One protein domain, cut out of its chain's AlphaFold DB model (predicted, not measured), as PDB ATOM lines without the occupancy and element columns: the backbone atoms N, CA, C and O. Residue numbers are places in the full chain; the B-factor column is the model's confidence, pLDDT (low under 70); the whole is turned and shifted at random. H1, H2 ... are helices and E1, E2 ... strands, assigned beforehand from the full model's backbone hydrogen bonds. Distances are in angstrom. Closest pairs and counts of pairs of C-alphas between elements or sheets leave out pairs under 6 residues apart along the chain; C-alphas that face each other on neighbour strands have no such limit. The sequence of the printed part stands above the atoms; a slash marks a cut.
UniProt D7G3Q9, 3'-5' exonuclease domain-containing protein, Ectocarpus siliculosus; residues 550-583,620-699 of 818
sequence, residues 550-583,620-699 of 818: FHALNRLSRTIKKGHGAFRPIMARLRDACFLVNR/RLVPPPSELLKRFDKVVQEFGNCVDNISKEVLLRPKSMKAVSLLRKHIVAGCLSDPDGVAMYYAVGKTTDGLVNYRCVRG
ATOM      1  N   PHE A 550     149.265 148.579 135.780       80.00
ATOM      2  CA  PHE A 550     149.770 147.373 136.442       80.00
ATOM      3  C   PHE A 550     149.561 147.470 137.956       80.00
ATOM      4  O   PHE A 550     148.986 146.567 138.564       80.00
ATOM      5  N   HIS A 551     149.917 148.600 138.567       81.00
ATOM      6  CA  HIS A 551     149.657 148.877 139.977       81.00
ATOM      7  C   HIS A 551     148.157 148.881 140.293       81.00
ATOM      8  O   HIS A 551     147.753 148.384 141.347       81.00
ATOM      9  N   ALA A 552     147.320 149.393 139.388       83.62
ATOM     10  CA  ALA A 552     145.869 149.362 139.537       83.62
ATOM     11  C   ALA A 552     145.324 147.916 139.553       83.62
ATOM     12  O   ALA A 552     144.588 147.554 140.474       83.62
ATOM     13  N   LEU A 553     145.747 147.058 138.618       85.31
ATOM     14  CA  LEU A 553     145.392 145.630 138.604       85.31
ATOM     15  C   LEU A 553     145.992 144.861 139.799       85.31
ATOM     16  O   LEU A 553     145.332 143.988 140.361       85.31
ATOM     17  N   ASN A 554     147.194 145.219 140.262       83.94
ATOM     18  CA  ASN A 554     147.835 144.622 141.440       83.94
ATOM     19  C   ASN A 554     147.080 144.961 142.746       83.94
ATOM     20  O   ASN A 554     147.014 144.148 143.666       83.94
ATOM     21  N   ARG A 555     146.422 146.128 142.836       86.19
ATOM     22  CA  ARG A 555     145.513 146.430 143.964       86.19
ATOM     23  C   ARG A 555     144.325 145.464 144.006       86.19
ATOM     24  O   ARG A 555     143.942 145.051 145.097       86.19
ATOM     25  N   LEU A 556     143.776 145.074 142.853       86.88
ATOM     26  CA  LEU A 556     142.711 144.070 142.772       86.88
ATOM     27  C   LEU A 556     143.235 142.660 143.063       86.88
ATOM     28  O   LEU A 556     142.632 141.968 143.883       86.88
ATOM     29  N   SER A 557     144.371 142.254 142.484       88.12
ATOM     30  CA  SER A 557     144.940 140.912 142.694       88.12
ATOM     31  C   SER A 557     145.184 140.612 144.180       88.12
ATOM     32  O   SER A 557     144.831 139.536 144.653       88.12
ATOM     33  N   ARG A 558     145.655 141.602 144.956       88.62
ATOM     34  CA  ARG A 558     145.836 141.533 146.423       88.62
ATOM     35  C   ARG A 558     144.539 141.347 147.226       88.62
ATOM     36  O   ARG A 558     144.601 141.094 148.428       88.62
ATOM     37  N   THR A 559     143.367 141.496 146.608       88.06
ATOM     38  CA  THR A 559     142.059 141.244 147.247       88.06
ATOM     39  C   THR A 559     141.421 139.917 146.850       88.06
ATOM     40  O   THR A 559     140.421 139.541 147.461       88.06
ATOM     41  N   ILE A 560     141.959 139.217 145.848       84.56
ATOM     42  CA  ILE A 560     141.452 137.923 145.385       84.56
ATOM     43  C   ILE A 560     142.340 136.815 145.975       84.56
ATOM     44  O   ILE A 560     143.558 136.952 146.077       84.56
ATOM     45  N   LYS A 561     141.730 135.706 146.403       79.69
ATOM     46  CA  LYS A 561     142.444 134.553 146.975       79.69
ATOM     47  C   LYS A 561     143.268 133.871 145.875       79.69
ATOM     48  O   LYS A 561     142.689 133.275 144.974       79.69
ATOM     49  N   LYS A 562     144.605 133.923 145.970       80.00
ATOM     50  CA  LYS A 562     145.533 133.349 144.970       80.00
ATOM     51  C   LYS A 562     145.278 131.863 144.675       80.00
ATOM     52  O   LYS A 562     145.400 131.448 143.531       80.00
ATOM     53  N   GLY A 563     144.905 131.091 145.698       66.56
ATOM     54  CA  GLY A 563     144.588 129.662 145.590       66.56
ATOM     55  C   GLY A 563     143.194 129.332 145.041       66.56
ATOM     56  O   GLY A 563     142.817 128.168 145.051       66.56
ATOM     57  N   HIS A 564     142.403 130.317 144.606       68.12
ATOM     58  CA  HIS A 564     141.139 130.053 143.918       68.12
ATOM     59  C   HIS A 564     141.418 129.702 142.450       68.12
ATOM     60  O   HIS A 564     142.099 130.462 141.761       68.12
ATOM     61  N   GLY A 565     140.848 128.604 141.941       60.47
ATOM     62  CA  GLY A 565     141.120 128.127 140.571       60.47
ATOM     63  C   GLY A 565     140.903 129.162 139.448       60.47
ATOM     64  O   GLY A 565     141.618 129.153 138.450       60.47
ATOM     65  N   ALA A 566     139.983 130.115 139.631       66.06
ATOM     66  CA  ALA A 566     139.702 131.176 138.661       66.06
ATOM     67  C   ALA A 566     140.610 132.425 138.791       66.06
ATOM     68  O   ALA A 566     140.491 133.340 137.977       66.06
ATOM     69  N   PHE A 567     141.544 132.473 139.755       73.62
ATOM     70  CA  PHE A 567     142.449 133.614 139.970       73.62
ATOM     71  C   PHE A 567     143.352 133.903 138.759       73.62
ATOM     72  O   PHE A 567     143.409 135.038 138.289       73.62
ATOM     73  N   ARG A 568     144.045 132.887 138.223       65.06
ATOM     74  CA  ARG A 568     144.901 133.067 137.034       65.06
ATOM     75  C   ARG A 568     144.064 133.458 135.795       65.06
ATOM     76  O   ARG A 568     144.406 134.466 135.177       65.06
ATOM     77  N   PRO A 569     142.942 132.772 135.473       62.81
ATOM     78  CA  PRO A 569     142.032 133.180 134.400       62.81
ATOM     79  C   PRO A 569     141.505 134.619 134.490       62.81
ATOM     80  O   PRO A 569     141.614 135.340 133.500       62.81
ATOM     81  N   ILE A 570     140.979 135.072 135.640       73.31
ATOM     82  CA  ILE A 570     140.443 136.441 135.744       73.31
ATOM     83  C   ILE A 570     141.555 137.482 135.583       73.31
ATOM     84  O   ILE A 570     141.367 138.460 134.869       73.31
ATOM     85  N   MET A 571     142.737 137.267 136.171       79.44
ATOM     86  CA  MET A 571     143.845 138.219 136.041       79.44
ATOM     87  C   MET A 571     144.374 138.291 134.602       79.44
ATOM     88  O   MET A 571     144.673 139.387 134.127       79.44
ATOM     89  N   ALA A 572     144.424 137.164 133.882       68.12
ATOM     90  CA  ALA A 572     144.757 137.141 132.458       68.12
ATOM     91  C   ALA A 572     143.690 137.859 131.611       68.12
ATOM     92  O   ALA A 572     144.025 138.750 130.835       68.12
ATOM     93  N   ARG A 573     142.398 137.560 131.810       68.06
ATOM     94  CA  ARG A 573     141.305 138.218 131.072       68.06
ATOM     95  C   ARG A 573     141.196 139.712 131.382       68.06
ATOM     96  O   ARG A 573     140.942 140.485 130.467       68.06
ATOM     97  N   LEU A 574     141.449 140.146 132.618       79.81
ATOM     98  CA  LEU A 574     141.518 141.568 132.976       79.81
ATOM     99  C   LEU A 574     142.729 142.259 132.339       79.81
ATOM    100  O   LEU A 574     142.593 143.370 131.834       79.81
ATOM    101  N   ARG A 575     143.900 141.606 132.301       81.31
ATOM    102  CA  ARG A 575     145.064 142.104 131.552       81.31
ATOM    103  C   ARG A 575     144.719 142.278 130.073       81.31
ATOM    104  O   ARG A 575     145.005 143.337 129.533       81.31
ATOM    105  N   ASP A 576     144.080 141.296 129.445       72.38
ATOM    106  CA  ASP A 576     143.760 141.305 128.008       72.38
ATOM    107  C   ASP A 576     142.566 142.236 127.673       72.38
ATOM    108  O   ASP A 576     142.450 142.773 126.568       72.38
ATOM    109  N   ALA A 577     141.691 142.508 128.648       78.62
ATOM    110  CA  ALA A 577     140.694 143.574 128.576       78.62
ATOM    111  C   ALA A 577     141.343 144.967 128.617       78.62
ATOM    112  O   ALA A 577     140.921 145.850 127.870       78.62
ATOM    113  N   CYS A 578     142.373 145.157 129.444       83.38
ATOM    114  CA  CYS A 578     143.047 146.445 129.597       83.38
ATOM    115  C   CYS A 578     144.142 146.715 128.547       83.38
ATOM    116  O   CYS A 578     144.312 147.861 128.148       83.38
ATOM    117  N   PHE A 579     144.879 145.697 128.096       81.50
ATOM    118  CA  PHE A 579     145.981 145.812 127.136       81.50
ATOM    119  C   PHE A 579     145.641 145.105 125.822       81.50
ATOM    120  O   PHE A 579     145.713 143.882 125.710       81.50
ATOM    121  N   LEU A 580     145.329 145.896 124.802       72.69
ATOM    122  CA  LEU A 580     145.221 145.454 123.411       72.69
ATOM    123  C   LEU A 580     146.622 145.153 122.869       72.69
ATOM    124  O   LEU A 580     147.553 145.859 123.242       72.69
ATOM    125  N   VAL A 581     146.780 144.157 121.994       72.69
ATOM    126  CA  VAL A 581     148.080 143.727 121.434       72.69
ATOM    127  C   VAL A 581     148.102 143.921 119.918       72.69
ATOM    128  O   VAL A 581     147.119 143.599 119.246       72.69
ATOM    129  N   ASN A 582     149.230 144.395 119.391       71.94
ATOM    130  CA  ASN A 582     149.429 144.641 117.965       71.94
ATOM    131  C   ASN A 582     149.516 143.357 117.091       71.94
ATOM    132  O   ASN A 582     150.275 142.449 117.417       71.94
ATOM    133  N   ARG A 583     148.809 143.310 115.946       63.19
ATOM    134  CA  ARG A 583     148.887 142.295 114.875       63.19
ATOM    135  C   ARG A 583     150.178 142.350 114.119       63.19
ATOM    136  O   ARG A 583     150.650 141.283 113.793       63.19
ATOM    137  N   ARG A 620     151.434 147.504 122.738       84.69
ATOM    138  CA  ARG A 620     150.129 147.420 123.391       84.69
ATOM    139  C   ARG A 620     149.436 148.777 123.422       84.69
ATOM    140  O   ARG A 620     150.121 149.794 123.487       84.69
ATOM    141  N   LEU A 621     148.109 148.799 123.483       80.94
ATOM    142  CA  LEU A 621     147.295 150.010 123.676       80.94
ATOM    143  C   LEU A 621     146.318 149.806 124.843       80.94
ATOM    144  O   LEU A 621     145.714 148.739 124.957       80.94
ATOM    145  N   VAL A 622     146.135 150.828 125.678       85.00
ATOM    146  CA  VAL A 622     145.077 150.890 126.693       85.00
ATOM    147  C   VAL A 622     143.944 151.786 126.177       85.00
ATOM    148  O   VAL A 622     144.165 152.982 125.970       85.00
ATOM    149  N   PRO A 623     142.734 151.243 125.946       79.75
ATOM    150  CA  PRO A 623     141.681 151.953 125.224       79.75
ATOM    151  C   PRO A 623     141.078 153.144 125.992       79.75
ATOM    152  O   PRO A 623     141.265 153.265 127.208       79.75
ATOM    153  N   PRO A 624     140.319 154.022 125.299       83.19
ATOM    154  CA  PRO A 624     139.648 155.174 125.902       83.19
ATOM    155  C   PRO A 624     138.695 154.814 127.061       83.19
ATOM    156  O   PRO A 624     138.221 153.677 127.130       83.19
ATOM    157  N   PRO A 625     138.340 155.777 127.932       86.94
ATOM    158  CA  PRO A 625     137.653 155.525 129.207       86.94
ATOM    159  C   PRO A 625     136.343 154.742 129.071       86.94
ATOM    160  O   PRO A 625     136.107 153.768 129.784       86.94
ATOM    161  N   SER A 626     135.508 155.139 128.108       86.25
ATOM    162  CA  SER A 626     134.207 154.528 127.816       86.25
ATOM    163  C   SER A 626     134.304 153.088 127.319       86.25
ATOM    164  O   SER A 626     133.340 152.338 127.438       86.25
ATOM    165  N   GLU A 627     135.445 152.704 126.758       77.62
ATOM    166  CA  GLU A 627     135.648 151.429 126.084       77.62
ATOM    167  C   GLU A 627     136.435 150.449 126.964       77.62
ATOM    168  O   GLU A 627     136.040 149.294 127.131       77.62
ATOM    169  N   LEU A 628     137.466 150.950 127.654       87.00
ATOM    170  CA  LEU A 628     138.116 150.253 128.764       87.00
ATOM    171  C   LEU A 628     137.087 149.827 129.822       87.00
ATOM    172  O   LEU A 628     137.161 148.709 130.326       87.00
ATOM    173  N   LEU A 629     136.090 150.677 130.102       89.62
ATOM    174  CA  LEU A 629     134.998 150.371 131.025       89.62
ATOM    175  C   LEU A 629     134.172 149.160 130.576       89.62
ATOM    176  O   LEU A 629     133.979 148.249 131.373       89.62
ATOM    177  N   LYS A 630     133.724 149.114 129.313       86.00
ATOM    178  CA  LYS A 630     132.932 147.986 128.786       86.00
ATOM    179  C   LYS A 630     133.709 146.674 128.854       86.00
ATOM    180  O   LYS A 630     133.164 145.665 129.291       86.00
ATOM    181  N   ARG A 631     134.979 146.687 128.428       83.12
ATOM    182  CA  ARG A 631     135.851 145.500 128.431       83.12
ATOM    183  C   ARG A 631     136.095 144.999 129.856       83.12
ATOM    184  O   ARG A 631     135.984 143.803 130.112       83.12
ATOM    185  N   PHE A 632     136.384 145.913 130.783       88.38
ATOM    186  CA  PHE A 632     136.587 145.602 132.198       88.38
ATOM    187  C   PHE A 632     135.310 145.059 132.853       88.38
ATOM    188  O   PHE A 632     135.345 143.990 133.461       88.38
ATOM    189  N   ASP A 633     134.176 145.744 132.679       87.75
ATOM    190  CA  ASP A 633     132.887 145.329 133.239       87.75
ATOM    191  C   ASP A 633     132.427 143.977 132.668       87.75
ATOM    192  O   ASP A 633     131.924 143.153 133.428       87.75
ATOM    193  N   LYS A 634     132.668 143.693 131.375       78.12
ATOM    194  CA  LYS A 634     132.376 142.378 130.777       78.12
ATOM    195  C   LYS A 634     133.157 141.254 131.460       78.12
ATOM    196  O   LYS A 634     132.556 140.255 131.844       78.12
ATOM    197  N   VAL A 635     134.465 141.415 131.681       77.62
ATOM    198  CA  VAL A 635     135.262 140.403 132.402       77.62
ATOM    199  C   VAL A 635     134.821 140.287 133.866       77.62
ATOM    200  O   VAL A 635     134.718 139.182 134.393       77.62
ATOM    201  N   VAL A 636     134.504 141.398 134.534       82.56
ATOM    202  CA  VAL A 636     133.960 141.369 135.904       82.56
ATOM    203  C   VAL A 636     132.613 140.639 135.963       82.56
ATOM    204  O   VAL A 636     132.372 139.912 136.923       82.56
ATOM    205  N   GLN A 637     131.758 140.782 134.949       79.00
ATOM    206  CA  GLN A 637     130.474 140.086 134.848       79.00
ATOM    207  C   GLN A 637     130.654 138.587 134.564       79.00
ATOM    208  O   GLN A 637     130.059 137.772 135.265       79.00
ATOM    209  N   GLU A 638     131.508 138.219 133.600       72.19
ATOM    210  CA  GLU A 638     131.838 136.819 133.270       72.19
ATOM    211  C   GLU A 638     132.371 136.051 134.490       72.19
ATOM    212  O   GLU A 638     132.008 134.897 134.707       72.19
ATOM    213  N   PHE A 639     133.211 136.693 135.309       71.50
ATOM    214  CA  PHE A 639     133.873 136.058 136.451       71.50
ATOM    215  C   PHE A 639     133.214 136.338 137.814       71.50
ATOM    216  O   PHE A 639     133.627 135.761 138.823       71.50
ATOM    217  N   GLY A 640     132.199 137.203 137.878       65.25
ATOM    218  CA  GLY A 640     131.594 137.653 139.138       65.25
ATOM    219  C   GLY A 640     130.880 136.547 139.914       65.25
ATOM    220  O   GLY A 640     130.953 136.515 141.140       65.25
ATOM    221  N   ASN A 641     130.272 135.603 139.191       66.56
ATOM    222  CA  ASN A 641     129.555 134.456 139.755       66.56
ATOM    223  C   ASN A 641     130.433 133.197 139.892       66.56
ATOM    224  O   ASN A 641     129.928 132.137 140.258       66.56
ATOM    225  N   CYS A 642     131.737 133.275 139.599       66.00
ATOM    226  CA  CYS A 642     132.635 132.129 139.733       66.00
ATOM    227  C   CYS A 642     132.807 131.738 141.206       66.00
ATOM    228  O   CYS A 642     133.219 132.556 142.032       66.00
ATOM    229  N   VAL A 643     132.534 130.471 141.517       68.12
ATOM    230  CA  VAL A 643     132.684 129.878 142.852       68.12
ATOM    231  C   VAL A 643     133.820 128.861 142.831       68.12
ATOM    232  O   VAL A 643     133.951 128.072 141.895       68.12
ATOM    233  N   ASP A 644     134.655 128.865 143.862       60.31
ATOM    234  CA  ASP A 644     135.744 127.905 144.008       60.31
ATOM    235  C   ASP A 644     135.218 126.498 144.325       60.31
ATOM    236  O   ASP A 644     134.456 126.315 145.273       60.31
ATOM    237  N   ASN A 645     135.638 125.472 143.577       50.31
ATOM    238  CA  ASN A 645     135.079 124.129 143.766       50.31
ATOM    239  C   ASN A 645     135.447 123.508 145.129       50.31
ATOM    240  O   ASN A 645     134.662 122.733 145.673       50.31
ATOM    241  N   ILE A 646     136.604 123.861 145.699       52.03
ATOM    242  CA  ILE A 646     137.077 123.308 146.975       52.03
ATOM    243  C   ILE A 646     136.506 124.113 148.141       52.03
ATOM    244  O   ILE A 646     135.863 123.559 149.026       52.03
ATOM    245  N   SER A 647     136.719 125.432 148.141       59.88
ATOM    246  CA  SER A 647     136.327 126.292 149.262       59.88
ATOM    247  C   SER A 647     134.877 126.781 149.222       59.88
ATOM    248  O   SER A 647     134.401 127.300 150.226       59.88
ATOM    249  N   LYS A 648     134.164 126.606 148.098       67.31
ATOM    250  CA  LYS A 648     132.792 127.103 147.854       67.31
ATOM    251  C   LYS A 648     132.626 128.621 148.044       67.31
ATOM    252  O   LYS A 648     131.515 129.130 148.152       67.31
ATOM    253  N   GLU A 649     133.735 129.360 148.046       68.56
ATOM    254  CA  GLU A 649     133.769 130.817 148.168       68.56
ATOM    255  C   GLU A 649     133.687 131.471 146.779       68.56
ATOM    256  O   GLU A 649     134.283 130.979 145.823       68.56
ATOM    257  N   VAL A 650     132.988 132.606 146.669       76.00
ATOM    258  CA  VAL A 650     132.913 133.394 145.425       76.00
ATOM    259  C   VAL A 650     134.244 134.116 145.162       76.00
ATOM    260  O   VAL A 650     134.871 134.641 146.090       76.00
ATOM    261  N   LEU A 651     134.656 134.186 143.893       74.62
ATOM    262  CA  LEU A 651     135.897 134.818 143.435       74.62
ATOM    263  C   LEU A 651     135.999 136.292 143.837       74.62
ATOM    264  O   LEU A 651     136.997 136.715 144.430       74.62
ATOM    265  N   LEU A 652     134.954 137.069 143.544       83.12
ATOM    266  CA  LEU A 652     134.876 138.492 143.860       83.12
ATOM    267  C   LEU A 652     134.127 138.716 145.180       83.12
ATOM    268  O   LEU A 652     132.943 139.040 145.222       83.12
ATOM    269  N   ARG A 653     134.852 138.575 146.293       85.75
ATOM    270  CA  ARG A 653     134.346 138.868 147.648       85.75
ATOM    271  C   ARG A 653     133.941 140.342 147.793       85.75
ATOM    272  O   ARG A 653     134.445 141.181 147.049       85.75
ATOM    273  N   PRO A 654     133.188 140.735 148.842       86.81
ATOM    274  CA  PRO A 654     132.866 142.144 149.105       86.81
ATOM    275  C   PRO A 654     134.086 143.088 149.145       86.81
ATOM    276  O   PRO A 654     133.999 144.231 148.700       86.81
ATOM    277  N   LYS A 655     135.250 142.619 149.625       87.00
ATOM    278  CA  LYS A 655     136.518 143.378 149.581       87.00
ATOM    279  C   LYS A 655     137.031 143.570 148.146       87.00
ATOM    280  O   LYS A 655     137.457 144.668 147.795       87.00
ATOM    281  N   SER A 656     136.953 142.527 147.322       86.81
ATOM    282  CA  SER A 656     137.323 142.553 145.902       86.81
ATOM    283  C   SER A 656     136.366 143.434 145.097       86.81
ATOM    284  O   SER A 656     136.821 144.271 144.330       86.81
ATOM    285  N   MET A 657     135.058 143.359 145.354       88.00
ATOM    286  CA  MET A 657     134.050 144.221 144.722       88.00
ATOM    287  C   MET A 657     134.236 145.709 145.059       88.00
ATOM    288  O   MET A 657     134.042 146.565 144.196       88.00
ATOM    289  N   LYS A 658     134.698 146.046 146.274       88.94
ATOM    290  CA  LYS A 658     135.125 147.421 146.604       88.94
ATOM    291  C   LYS A 658     136.338 147.862 145.770       88.94
ATOM    292  O   LYS A 658     136.347 148.992 145.285       88.94
ATOM    293  N   ALA A 659     137.326 146.988 145.559       86.81
ATOM    294  CA  ALA A 659     138.480 147.283 144.704       86.81
ATOM    295  C   ALA A 659     138.091 147.424 143.219       86.81
ATOM    296  O   ALA A 659     138.536 148.368 142.569       86.81
ATOM    297  N   VAL A 660     137.203 146.561 142.712       90.19
ATOM    298  CA  VAL A 660     136.590 146.659 141.374       90.19
ATOM    299  C   VAL A 660     135.867 147.997 141.201       90.19
ATOM    300  O   VAL A 660     136.114 148.696 140.226       90.19
ATOM    301  N   SER A 661     135.034 148.406 142.165       90.00
ATOM    302  CA  SER A 661     134.330 149.697 142.132       90.00
ATOM    303  C   SER A 661     135.291 150.896 142.094       90.00
ATOM    304  O   SER A 661     135.080 151.840 141.332       90.00
ATOM    305  N   LEU A 662     136.387 150.848 142.861       88.75
ATOM    306  CA  LEU A 662     137.416 151.892 142.846       88.75
ATOM    307  C   LEU A 662     138.171 151.946 141.505       88.75
ATOM    308  O   LEU A 662     138.363 153.029 140.954       88.75
ATOM    309  N   LEU A 663     138.542 150.790 140.948       88.31
ATOM    310  CA  LEU A 663     139.109 150.673 139.600       88.31
ATOM    311  C   LEU A 663     138.169 151.258 138.543       88.31
ATOM    312  O   LEU A 663     138.600 152.076 137.736       88.31
ATOM    313  N   ARG A 664     136.878 150.919 138.607       91.44
ATOM    314  CA  ARG A 664     135.838 151.428 137.705       91.44
ATOM    315  C   ARG A 664     135.773 152.959 137.712       91.44
ATOM    316  O   ARG A 664     135.703 153.566 136.648       91.44
ATOM    317  N   LYS A 665     135.891 153.600 138.885       89.25
ATOM    318  CA  LYS A 665     135.984 155.071 139.004       89.25
ATOM    319  C   LYS A 665     137.227 155.642 138.311       89.25
ATOM    320  O   LYS A 665     137.116 156.650 137.622       89.25
ATOM    321  N   HIS A 666     138.389 155.005 138.457       87.81
ATOM    322  CA  HIS A 666     139.620 155.432 137.782       87.81
ATOM    323  C   HIS A 666     139.577 155.223 136.259       87.81
ATOM    324  O   HIS A 666     140.111 156.045 135.516       87.81
ATOM    325  N   ILE A 667     138.899 154.170 135.790       86.88
ATOM    326  CA  ILE A 667     138.625 153.960 134.363       86.88
ATOM    327  C   ILE A 667     137.727 155.085 133.835       86.88
ATOM    328  O   ILE A 667     138.098 155.732 132.863       86.88
ATOM    329  N   VAL A 668     136.604 155.383 134.503       86.56
ATOM    330  CA  VAL A 668     135.673 156.467 134.120       86.56
ATOM    331  C   VAL A 668     136.353 157.840 134.117       86.56
ATOM    332  O   VAL A 668     136.141 158.620 133.194       86.56
ATOM    333  N   ALA A 669     137.214 158.122 135.099       83.19
ATOM    334  CA  ALA A 669     138.017 159.348 135.153       83.19
ATOM    335  C   ALA A 669     139.110 159.423 134.063       83.19
ATOM    336  O   ALA A 669     139.798 160.433 133.947       83.19
ATOM    337  N   GLY A 670     139.319 158.348 133.297       82.25
ATOM    338  CA  GLY A 670     140.276 158.269 132.195       82.25
ATOM    339  C   GLY A 670     141.749 158.321 132.586       82.25
ATOM    340  O   GLY A 670     142.610 158.317 131.708       82.25
ATOM    341  N   CYS A 671     142.066 158.306 133.883       83.44
ATOM    342  CA  CYS A 671     143.445 158.321 134.364       83.44
ATOM    343  C   CYS A 671     144.176 156.980 134.177       83.44
ATOM    344  O   CYS A 671     145.377 156.934 134.414       83.44
ATOM    345  N   LEU A 672     143.474 155.923 133.748       83.94
ATOM    346  CA  LEU A 672     144.043 154.613 133.405       83.94
ATOM    347  C   LEU A 672     144.165 154.354 131.895       83.94
ATOM    348  O   LEU A 672     144.887 153.442 131.513       83.94
ATOM    349  N   SER A 673     143.476 155.122 131.048       86.12
ATOM    350  CA  SER A 673     143.595 155.025 129.586       86.12
ATOM    351  C   SER A 673     144.906 155.637 129.093       86.12
ATOM    352  O   SER A 673     145.475 156.507 129.761       86.12
ATOM    353  N   ASP A 674     145.350 155.271 127.890       82.19
ATOM    354  CA  ASP A 674     146.441 156.001 127.239       82.19
ATOM    355  C   ASP A 674     145.986 157.417 126.812       82.19
ATOM    356  O   ASP A 674     144.782 157.666 126.643       82.19
ATOM    357  N   PRO A 675     146.902 158.396 126.681       77.62
ATOM    358  CA  PRO A 675     146.563 159.726 126.196       77.62
ATOM    359  C   PRO A 675     146.295 159.720 124.690       77.62
ATOM    360  O   PRO A 675     147.006 159.096 123.903       77.62
ATOM    361  N   ASP A 676     145.294 160.488 124.278       69.94
ATOM    362  CA  ASP A 676     144.926 160.608 122.875       69.94
ATOM    363  C   ASP A 676     146.048 161.273 122.057       69.94
ATOM    364  O   ASP A 676     146.409 162.419 122.307       69.94
ATOM    365  N   GLY A 677     146.603 160.556 121.073       63.88
ATOM    366  CA  GLY A 677     147.675 161.077 120.208       63.88
ATOM    367  C   GLY A 677     149.107 160.862 120.706       63.88
ATOM    368  O   GLY A 677     150.027 161.302 120.027       63.88
ATOM    369  N   VAL A 678     149.316 160.178 121.835       67.38
ATOM    370  CA  VAL A 678     150.659 159.884 122.362       67.38
ATOM    371  C   VAL A 678     151.064 158.450 122.015       67.38
ATOM    372  O   VAL A 678     150.377 157.499 122.385       67.38
ATOM    373  N   ALA A 679     152.196 158.287 121.325       69.81
ATOM    374  CA  ALA A 679     152.779 156.975 121.056       69.81
ATOM    375  C   ALA A 679     153.363 156.383 122.349       69.81
ATOM    376  O   ALA A 679     154.300 156.928 122.932       69.81
ATOM    377  N   MET A 680     152.811 155.257 122.809       77.94
ATOM    378  CA  MET A 680     153.208 154.649 124.089       77.94
ATOM    379  C   MET A 680     154.404 153.685 123.986       77.94
ATOM    380  O   MET A 680     154.832 153.109 124.991       77.94
ATOM    381  N   TYR A 681     154.932 153.499 122.775       79.38
ATOM    382  CA  TYR A 681     156.102 152.684 122.470       79.38
ATOM    383  C   TYR A 681     156.930 153.338 121.369       79.38
ATOM    384  O   TYR A 681     156.368 153.940 120.457       79.38
ATOM    385  N   TYR A 682     158.244 153.141 121.425       74.75
ATOM    386  CA  TYR A 682     159.193 153.546 120.390       74.75
ATOM    387  C   TYR A 682     160.153 152.400 120.062       74.75
ATOM    388  O   TYR A 682     160.409 151.533 120.906       74.75
ATOM    389  N   ALA A 683     160.650 152.371 118.826       76.31
ATOM    390  CA  ALA A 683     161.648 151.398 118.393       76.31
ATOM    391  C   ALA A 683     163.028 151.748 118.978       76.31
ATOM    392  O   ALA A 683     163.424 152.911 118.985       76.31
ATOM    393  N   VAL A 684     163.755 150.740 119.470       74.19
ATOM    394  CA  VAL A 684     165.110 150.889 120.048       74.19
ATOM    395  C   VAL A 684     166.168 150.117 119.248       74.19
ATOM    396  O   VAL A 684     167.355 150.386 119.374       74.19
ATOM    397  N   GLY A 685     165.756 149.174 118.401       72.88
ATOM    398  CA  GLY A 685     166.646 148.409 117.526       72.88
ATOM    399  C   GLY A 685     165.911 147.248 116.862       72.88
ATOM    400  O   GLY A 685     164.683 147.165 116.943       72.88
ATOM    401  N   LYS A 686     166.654 146.327 116.243       78.81
ATOM    402  CA  LYS A 686     166.124 145.065 115.702       78.81
ATOM    403  C   LYS A 686     166.867 143.865 116.297       78.81
ATOM    404  O   LYS A 686     168.033 143.988 116.659       78.81
ATOM    405  N   THR A 687     166.202 142.717 116.415       76.75
ATOM    406  CA  THR A 687     166.863 141.434 116.704       76.75
ATOM    407  C   THR A 687     167.578 140.906 115.461       76.75
ATOM    408  O   THR A 687     167.312 141.356 114.345       76.75
ATOM    409  N   THR A 688     168.426 139.893 115.638       72.94
ATOM    410  CA  THR A 688     169.084 139.144 114.553       72.94
ATOM    411  C   THR A 688     168.103 138.616 113.495       72.94
ATOM    412  O   THR A 688     168.421 138.616 112.311       72.94
ATOM    413  N   ASP A 689     166.878 138.240 113.881       72.44
ATOM    414  CA  ASP A 689     165.816 137.787 112.958       72.44
ATOM    415  C   ASP A 689     165.068 138.916 112.214       72.44
ATOM    416  O   ASP A 689     164.174 138.651 111.397       72.44
ATOM    417  N   GLY A 690     165.386 140.176 112.530       72.81
ATOM    418  CA  GLY A 690     164.766 141.377 111.967       72.81
ATOM    419  C   GLY A 690     163.532 141.908 112.710       72.81
ATOM    420  O   GLY A 690     162.930 142.867 112.229       72.81
ATOM    421  N   LEU A 691     163.149 141.344 113.866       79.56
ATOM    422  CA  LEU A 691     162.039 141.873 114.679       79.56
ATOM    423  C   LEU A 691     162.425 143.190 115.342       79.56
ATOM    424  O   LEU A 691     163.506 143.293 115.912       79.56
ATOM    425  N   VAL A 692     161.523 144.170 115.346       74.69
ATOM    426  CA  VAL A 692     161.747 145.438 116.048       74.69
ATOM    427  C   VAL A 692     161.640 145.238 117.563       74.69
ATOM    428  O   VAL A 692     160.659 144.695 118.069       74.69
ATOM    429  N   ASN A 693     162.645 145.708 118.300       78.25
ATOM    430  CA  ASN A 693     162.611 145.790 119.756       78.25
ATOM    431  C   ASN A 693     161.966 147.119 120.171       78.25
ATOM    432  O   ASN A 693     162.495 148.193 119.875       78.25
ATOM    433  N   TYR A 694     160.843 147.045 120.886       79.44
ATOM    434  CA  TYR A 694     160.107 148.213 121.369       79.44
ATOM    435  C   TYR A 694     160.361 148.481 122.852       79.44
ATOM    436  O   TYR A 694     160.306 147.564 123.672       79.44
ATOM    437  N   ARG A 695     160.535 149.752 123.227       77.81
ATOM    438  CA  ARG A 695     160.508 150.197 124.629       77.81
ATOM    439  C   ARG A 695     159.210 150.951 124.902       77.81
ATOM    440  O   ARG A 695     158.761 151.742 124.077       77.81
ATOM    441  N   CYS A 696     158.589 150.681 126.049       78.88
ATOM    442  CA  CYS A 696     157.351 151.330 126.475       78.88
ATOM    443  C   CYS A 696     157.644 152.580 127.312       78.88
ATOM    444  O   CYS A 696     158.556 152.554 128.132       78.88
ATOM    445  N   VAL A 697     156.833 153.633 127.167       73.00
ATOM    446  CA  VAL A 697     156.854 154.816 128.062       73.00
ATOM    447  C   VAL A 697     155.884 154.692 129.247       73.00
ATOM    448  O   VAL A 697     155.752 155.627 130.032       73.00
ATOM    449  N   ARG A 698     155.151 153.573 129.377       71.75
ATOM    450  CA  ARG A 698     154.294 153.328 130.548       71.75
ATOM    451  C   ARG A 698     155.135 152.869 131.733       71.75
ATOM    452  O   ARG A 698     155.899 151.916 131.610       71.75
ATOM    453  N   GLY A 699     154.886 153.481 132.885       60.12
ATOM    454  CA  GLY A 699     155.522 153.134 134.152       60.12
ATOM    455  C   GLY A 699     156.730 154.010 134.482       60.12
ATOM    456  O   GLY A 699     157.179 154.832 133.688       60.12
TER     457      GLY A 699
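This is residues 550 to 583 and 620 to 699 of the 818 residues of the protein "3'-5' exonuclease domain-containing protein" of Ectocarpus siliculosus (UniProt D7G3Q9). Four helices stand in a small up-and-down bundle, H1, H2, H3 and H4 touching in a ring, with H3 and H4 meeting near one end of each; a two-stranded hairpin, E1 and E2, lies off one end of the bundle. The printed part has 114 residues, in the order H1 H2 H3 H4 E1 E2, mostly helix, with one antiparallel sheet, E1 - E2. It is only just loose, close to compact, with a radius of gyration of the C-alphas of 16.4 A and spans of 50 by 34 by 21 A.

H1, residues 550 to 557, begins at C-alpha 550 (149.770, 147.373, 136.442). H2 is residues 567 to 578, 16.5 A long; H3, residues 625 to 640, 21.3 A; H4, residues 654 to 668, 20.9 A. E1 is residues 681 to 686, 14.3 A; E2, residues 692 to 696, ends at C-alpha 696 (157.351, 151.330, 126.475).

H1 and H2, a helical hairpin, touch at Ser 557 and Met 571, their closest C-alphas, 7.3 A apart, at a shallow tilt of 34 degrees, only just short of steep. H2 touches H3, closest C-alphas Ala 577 and Arg 631, 5.2 A. H3 and H4, also a hairpin, touch through residues 625 to 629 and 664 to 668 alone. H4 touches H1, closest C-alphas Ala 659 and Leu 556, 5.7 A. Every O i to N i+4 pair is within hydrogen-bond range in H2 and H4, 3 of 4 in H1 and 11 of 12 in H3. E1 and E2 form a hairpin; N 684 and O 693 are 2.9 A apart.

Residues 584 to 619 are not printed; C-alphas 583 and 620 are 10.0 A apart. The links H3 to H4 and H4 to E1 are long. Low confidence includes residues 640 to 649.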